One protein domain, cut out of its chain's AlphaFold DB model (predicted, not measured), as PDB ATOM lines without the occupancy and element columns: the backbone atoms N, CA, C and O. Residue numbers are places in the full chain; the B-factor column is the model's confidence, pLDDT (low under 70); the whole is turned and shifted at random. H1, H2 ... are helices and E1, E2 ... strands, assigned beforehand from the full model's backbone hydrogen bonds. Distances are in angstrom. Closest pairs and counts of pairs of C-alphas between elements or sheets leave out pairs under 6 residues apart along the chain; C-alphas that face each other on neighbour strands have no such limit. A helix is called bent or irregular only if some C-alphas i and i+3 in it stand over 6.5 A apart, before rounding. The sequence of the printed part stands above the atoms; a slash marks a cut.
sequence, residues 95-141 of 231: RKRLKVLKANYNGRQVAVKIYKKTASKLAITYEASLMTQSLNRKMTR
ATOM      1  N   ARG A  95      55.717  46.568 -24.074       65.81
ATOM      2  CA  ARG A  95      54.763  47.360 -24.871       65.81
ATOM      3  C   ARG A  95      53.959  46.513 -25.861       65.81
ATOM      4  O   ARG A  95      52.776  46.790 -26.049       65.81
ATOM      5  N   LYS A  96      54.532  45.442 -26.429       66.06
ATOM      6  CA  LYS A  96      53.778  44.405 -27.165       66.06
ATOM      7  C   LYS A  96      52.770  43.698 -26.251       66.06
ATOM      8  O   LYS A  96      51.589  43.657 -26.585       66.06
ATOM      9  N   ARG A  97      53.186  43.221 -25.070       64.56
ATOM     10  CA  ARG A  97      52.267  42.599 -24.091       64.56
ATOM     11  C   ARG A  97      51.185  43.581 -23.626       64.56
ATOM     12  O   ARG A  97      50.023  43.207 -23.569       64.56
ATOM     13  N   LEU A  98      51.520  44.851 -23.396       62.59
ATOM     14  CA  LEU A  98      50.557  45.906 -23.060       62.59
ATOM     15  C   LEU A  98      49.563  46.209 -24.193       62.59
ATOM     16  O   LEU A  98      48.433  46.573 -23.888       62.59
ATOM     17  N   LYS A  99      49.927  46.036 -25.476       63.72
ATOM     18  CA  LYS A  99      48.951  46.077 -26.585       63.72
ATOM     19  C   LYS A  99      47.958  44.912 -26.502       63.72
ATOM     20  O   LYS A  99      46.766  45.152 -26.629       63.72
ATOM     21  N   VAL A 100      48.431  43.689 -26.246       63.69
ATOM     22  CA  VAL A 100      47.574  42.488 -26.101       63.69
ATOM     23  C   VAL A 100      46.656  42.579 -24.872       63.69
ATOM     24  O   VAL A 100      45.547  42.062 -24.885       63.69
ATOM     25  N   LEU A 101      47.086  43.283 -23.822       69.25
ATOM     26  CA  LEU A 101      46.297  43.527 -22.610       69.25
ATOM     27  C   LEU A 101      45.323  44.721 -22.732       69.25
ATOM     28  O   LEU A 101      44.736  45.112 -21.726       69.25
ATOM     29  N   LYS A 102      45.137  45.332 -23.913       80.81
ATOM     30  CA  LYS A 102      44.128  46.390 -24.125       80.81
ATOM     31  C   LYS A 102      42.806  45.822 -24.635       80.81
ATOM     32  O   LYS A 102      42.785  45.054 -25.587       80.81
ATOM     33  N   ALA A 103      41.704  46.318 -24.078       84.19
ATOM     34  CA  ALA A 103      40.356  46.136 -24.617       84.19
ATOM     35  C   ALA A 103      39.589  47.469 -24.634       84.19
ATOM     36  O   ALA A 103      40.042  48.469 -24.069       84.19
ATOM     37  N   ASN A 104      38.416  47.481 -25.266       90.81
ATOM     38  CA  ASN A 104      37.449  48.574 -25.177       90.81
ATOM     39  C   ASN A 104      36.272  48.122 -24.297       90.81
ATOM     40  O   ASN A 104      35.728  47.042 -24.514       90.81
ATOM     41  N   TYR A 105      35.891  48.930 -23.309       84.75
ATOM     42  CA  TYR A 105      34.731  48.694 -22.452       84.75
ATOM     43  C   TYR A 105      33.963  50.005 -22.271       84.75
ATOM     44  O   TYR A 105      34.539  51.015 -21.862       84.75
ATOM     45  N   ASN A 106      32.669  50.005 -22.607       88.75
ATOM     46  CA  ASN A 106      31.788  51.182 -22.600       88.75
ATOM     47  C   ASN A 106      32.417  52.422 -23.279       88.75
ATOM     48  O   ASN A 106      32.407  53.526 -22.731       88.75
ATOM     49  N   GLY A 107      33.018  52.222 -24.459       90.75
ATOM     50  CA  GLY A 107      33.654  53.277 -25.259       90.75
ATOM     51  C   GLY A 107      35.007  53.773 -24.733       90.75
ATOM     52  O   GLY A 107      35.521  54.776 -25.224       90.75
ATOM     53  N   ARG A 108      35.595  53.114 -23.724       88.25
ATOM     54  CA  ARG A 108      36.864  53.507 -23.096       88.25
ATOM     55  C   ARG A 108      37.901  52.396 -23.224       88.25
ATOM     56  O   ARG A 108      37.614  51.231 -22.961       88.25
ATOM     57  N   GLN A 109      39.138  52.762 -23.568       89.00
ATOM     58  CA  GLN A 109      40.263  51.828 -23.505       89.00
ATOM     59  C   GLN A 109      40.540  51.440 -22.047       89.00
ATOM     60  O   GLN A 109      40.759  52.304 -21.197       89.00
ATOM     61  N   VAL A 110      40.565  50.137 -21.781       85.31
ATOM     62  CA  VAL A 110      40.849  49.536 -20.472       85.31
ATOM     63  C   VAL A 110      41.971  48.506 -20.592       85.31
ATOM     64  O   VAL A 110      42.200  47.945 -21.664       85.31
ATOM     65  N   ALA A 111      42.670  48.249 -19.487       84.06
ATOM     66  CA  ALA A 111      43.638  47.162 -19.395       84.06
ATOM     67  C   ALA A 111      42.962  45.908 -18.819       84.06
ATOM     68  O   ALA A 111      42.458  45.935 -17.695       84.06
ATOM     69  N   VAL A 112      42.967  44.812 -19.574       83.19
ATOM     70  CA  VAL A 112      42.451  43.499 -19.166       83.19
ATOM     71  C   VAL A 112      43.635  42.602 -18.832       83.19
ATOM     72  O   VAL A 112      44.557  42.455 -19.627       83.19
ATOM     73  N   LYS A 113      43.618  41.983 -17.650       80.75
ATOM     74  CA  LYS A 113      44.680  41.100 -17.152       80.75
ATOM     75  C   LYS A 113      44.021  39.763 -16.800       80.75
ATOM     76  O   LYS A 113      43.133  39.725 -15.956       80.75
ATOM     77  N   ILE A 114      44.381  38.704 -17.528       74.00
ATOM     78  CA  ILE A 114      43.726  37.383 -17.476       74.00
ATOM     79  C   ILE A 114      44.471  36.479 -16.483       74.00
ATOM     80  O   ILE A 114      45.701  36.506 -16.425       74.00
ATOM     81  N   TYR A 115      43.740  35.665 -15.713       68.50
ATOM     82  CA  TYR A 115      44.298  34.880 -14.606       68.50
ATOM     83  C   TYR A 115      43.869  33.410 -14.643       68.50
ATOM     84  O   TYR A 115      42.680  33.101 -14.685       68.50
ATOM     85  N   LYS A 116      44.844  32.498 -14.547       70.94
ATOM     86  CA  LYS A 116      44.606  31.071 -14.266       70.94
ATOM     87  C   LYS A 116      44.403  30.854 -12.753       70.94
ATOM     88  O   LYS A 116      44.694  31.740 -11.948       70.94
ATOM     89  N   LYS A 117      43.889  29.685 -12.348       64.62
ATOM     90  CA  LYS A 117      43.681  29.308 -10.932       64.62
ATOM     91  C   LYS A 117      45.027  29.020 -10.232       64.62
ATOM     92  O   LYS A 117      45.385  27.867 -10.038       64.62
ATOM     93  N   THR A 118      45.780  30.063  -9.883       68.25
ATOM     94  CA  THR A 118      47.087  29.976  -9.197       68.25
ATOM     95  C   THR A 118      47.141  30.909  -7.983       68.25
ATOM     96  O   THR A 118      46.262  31.759  -7.815       68.25
ATOM     97  N   ALA A 119      48.188  30.802  -7.154       55.97
ATOM     98  CA  ALA A 119      48.403  31.670  -5.986       55.97
ATOM     99  C   ALA A 119      48.332  33.176  -6.319       55.97
ATOM    100  O   ALA A 119      47.808  33.965  -5.533       55.97
ATOM    101  N   SER A 120      48.755  33.568  -7.528       66.88
ATOM    102  CA  SER A 120      48.650  34.941  -8.037       66.88
ATOM    103  C   SER A 120      47.223  35.498  -7.974       66.88
ATOM    104  O   SER A 120      47.058  36.694  -7.745       66.88
ATOM    105  N   LYS A 121      46.187  34.656  -8.126       76.81
ATOM    106  CA  LYS A 121      44.783  35.092  -8.075       76.81
ATOM    107  C   LYS A 121      44.449  35.786  -6.749       76.81
ATOM    108  O   LYS A 121      43.748  36.788  -6.778       76.81
ATOM    109  N   LEU A 122      44.969  35.305  -5.615       75.50
ATOM    110  CA  LEU A 122      44.679  35.884  -4.295       75.50
ATOM    111  C   LEU A 122      45.222  37.313  -4.163       75.50
ATOM    112  O   LEU A 122      44.465  38.221  -3.824       75.50
ATOM    113  N   ALA A 123      46.497  37.529  -4.505       76.81
ATOM    114  CA  ALA A 123      47.126  38.853  -4.470       76.81
ATOM    115  C   ALA A 123      46.394  39.860  -5.378       76.81
ATOM    116  O   ALA A 123      46.119  40.989  -4.984       76.81
ATOM    117  N   ILE A 124      45.990  39.416  -6.565       75.12
ATOM    118  CA  ILE A 124      45.244  40.209  -7.548       75.12
ATOM    119  C   ILE A 124      43.795  40.499  -7.123       75.12
ATOM    120  O   ILE A 124      43.291  41.600  -7.346       75.12
ATOM    121  N   THR A 125      43.104  39.547  -6.491       81.06
ATOM    122  CA  THR A 125      41.773  39.792  -5.913       81.06
ATOM    123  C   THR A 125      41.863  40.781  -4.744       81.06
ATOM    124  O   THR A 125      40.971  41.615  -4.582       81.06
ATOM    125  N   TYR A 126      42.963  40.763  -3.986       85.31
ATOM    126  CA  TYR A 126      43.252  41.764  -2.960       85.31
ATOM    127  C   TYR A 126      43.534  43.159  -3.558       85.31
ATOM    128  O   TYR A 126      42.903  44.126  -3.129       85.31
ATOM    129  N   GLU A 127      44.369  43.270  -4.604       83.19
ATOM    130  CA  GLU A 127      44.569  44.520  -5.372       83.19
ATOM    131  C   GLU A 127      43.228  45.112  -5.845       83.19
ATOM    132  O   GLU A 127      42.943  46.288  -5.608       83.19
ATOM    133  N   ALA A 128      42.372  44.292  -6.465       84.06
ATOM    134  CA  ALA A 128      41.059  44.718  -6.950       84.06
ATOM    135  C   ALA A 128      40.130  45.189  -5.814       84.06
ATOM    136  O   ALA A 128      39.455  46.213  -5.947       84.06
ATOM    137  N   SER A 129      40.131  44.494  -4.672       84.06
ATOM    138  CA  SER A 129      39.360  44.884  -3.483       84.06
ATOM    139  C   SER A 129      39.794  46.253  -2.935       84.06
ATOM    140  O   SER A 129      38.951  47.112  -2.651       84.06
ATOM    141  N   LEU A 130      41.106  46.518  -2.881       85.75
ATOM    142  CA  LEU A 130      41.648  47.824  -2.487       85.75
ATOM    143  C   LEU A 130      41.245  48.943  -3.463       85.75
ATOM    144  O   LEU A 130      40.901  50.046  -3.022       85.75
ATOM    145  N   MET A 131      41.238  48.675  -4.774       82.50
ATOM    146  CA  MET A 131      40.776  49.646  -5.778       82.50
ATOM    147  C   MET A 131      39.295  50.002  -5.581       82.50
ATOM    148  O   MET A 131      38.956  51.187  -5.526       82.50
ATOM    149  N   THR A 132      38.426  49.007  -5.371       81.94
ATOM    150  CA  THR A 132      36.999  49.224  -5.070       81.94
ATOM    151  C   THR A 132      36.798  50.006  -3.768       81.94
ATOM    152  O   THR A 132      36.024  50.965  -3.738       81.94
ATOM    153  N   GLN A 133      37.546  49.695  -2.702       76.81
ATOM    154  CA  GLN A 133      37.471  50.454  -1.446       76.81
ATOM    155  C   GLN A 133      37.888  51.929  -1.631       76.81
ATOM    156  O   GLN A 133      37.275  52.830  -1.048       76.81
ATOM    157  N   SER A 134      38.899  52.193  -2.465       69.31
ATOM    158  CA  SER A 134      39.359  53.550  -2.799       69.31
ATOM    159  C   SER A 134      38.318  54.353  -3.591       69.31
ATOM    160  O   SER A 134      38.153  55.553  -3.355       69.31
ATOM    161  N   LEU A 135      37.565  53.702  -4.485       66.12
ATOM    162  CA  LEU A 135      36.443  54.318  -5.204       66.12
ATOM    163  C   LEU A 135      35.276  54.640  -4.260       66.12
ATOM    164  O   LEU A 135      34.818  55.784  -4.226       66.12
ATOM    165  N   ASN A 136      34.866  53.691  -3.415       60.47
ATOM    166  CA  ASN A 136      33.761  53.895  -2.472       60.47
ATOM    167  C   ASN A 136      34.057  55.043  -1.485       60.47
ATOM    168  O   ASN A 136      33.181  55.866  -1.225       60.47
ATOM    169  N   ARG A 137      35.314  55.184  -1.028       60.22
ATOM    170  CA  ARG A 137      35.785  56.325  -0.208       60.22
ATOM    171  C   ARG A 137      35.761  57.683  -0.921       60.22
ATOM    172  O   ARG A 137      35.714  58.715  -0.252       60.22
ATOM    173  N   LYS A 138      35.822  57.716  -2.256       55.38
ATOM    174  CA  LYS A 138      35.654  58.954  -3.042       55.38
ATOM    175  C   LYS A 138      34.175  59.305  -3.218       55.38
ATOM    176  O   LYS A 138      33.839  60.485  -3.247       55.38
ATOM    177  N   MET A 139      33.296  58.303  -3.276       51.50
ATOM    178  CA  MET A 139      31.852  58.495  -3.427       51.50
ATOM    179  C   MET A 139      31.180  58.941  -2.115       51.50
ATOM    180  O   MET A 139      30.423  59.910  -2.124       51.50
ATOM    181  N   THR A 140      31.555  58.365  -0.965       50.72
ATOM    182  CA  THR A 140      31.090  58.814   0.371       50.72
ATOM    183  C   THR A 140      31.636  60.175   0.819       50.72
ATOM    184  O   THR A 140      31.251  60.670   1.871       50.72
ATOM    185  N   ARG A 141      32.491  60.830   0.020       49.56
ATOM    186  CA  ARG A 141      32.861  62.249   0.196       49.56
ATOM    187  C   ARG A 141      31.985  63.227  -0.599       49.56
ATOM    188  O   ARG A 141      32.202  64.431  -0.499       49.56
TER     189      ARG A 141
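What this domain is: This is residues 95 to 141 of the 231 residues of an uncharacterized protein of Trichobilharzia regenti (UniProt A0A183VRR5). A small hairpin of two strands, E1 and E2, with the short helix H1 just before it, makes one end of an open, flat shape; from E2 residues 112 to 119 lead away and turn, and the long helix H2 runs back on its own as the other arm of a wide V. Most of H2 stands free, with H1 and E1 apart from it. The printed part has 47 residues with two named helices and two named strands, in the order H1, E1, E2, H2; the sheet, order E1 - E2, is antiparallel and the class is mixed, helices and strands. The whole is loose, with a radius of gyration of the C-alphas of 13.6 A, and spans 39 by 32 by 17 A.

Where its parts are: Strand E1 holds residues 102 to 105 and is 9.8 A long from first to last C-alpha. Strand E2 holds residues 108 to 111, 10.0 A, and its last C-alpha, that of Ala 111, is at (43.638, 47.162, -19.395). Helix H1, residues 95 to 100, comes before them, 8.8 A long, with C-alpha 95 at (54.763, 47.360, -24.871). Helix H2, residues 120 to 139, is the longest helix, with 20 residues and 29.3 A from first to last C-alpha; C-alpha 139 is at (31.852, 58.495, -3.427).

How they stand to each other: E1 and E2 form a hairpin and are antiparallel, with 137 degrees between their N-to-C directions. The C-alphas of Asn 104 and Gln 109, which face each other, are 4.6 A apart. N 105 and O 108 are within hydrogen-bond range at 2.9 A, as are N 103 and O 110 at 3.0 A. H1 has one pair of C-alphas within 8 A of E2, those of Leu 98 and Ala 111, 7.9 A apart. H2 is apart from E1. H1 and H2 are apart. In H1 and H2 every O i to N i+4 pair is within hydrogen-bond range. Neither helix is bent.

The domain as a whole: The two C-alphas farthest apart, those of Lys 96 and Arg 141, are 38.8 A apart. Residues 116 to 123, of which 120 to 123 belong to H2, stand free, and so do residues 125 to 141, of which 125 to 139 belong to H2. The printed part has no cut. The links H1 to E1 and E1 to E2 are tight, and the link E2 to H2, with 8 residues, is short. This is a predicted model, and the mean pLDDT of the printed part is 73.8. It is under 70 at residues 95 to 101, 115, 117 to 120 and 134 to 141.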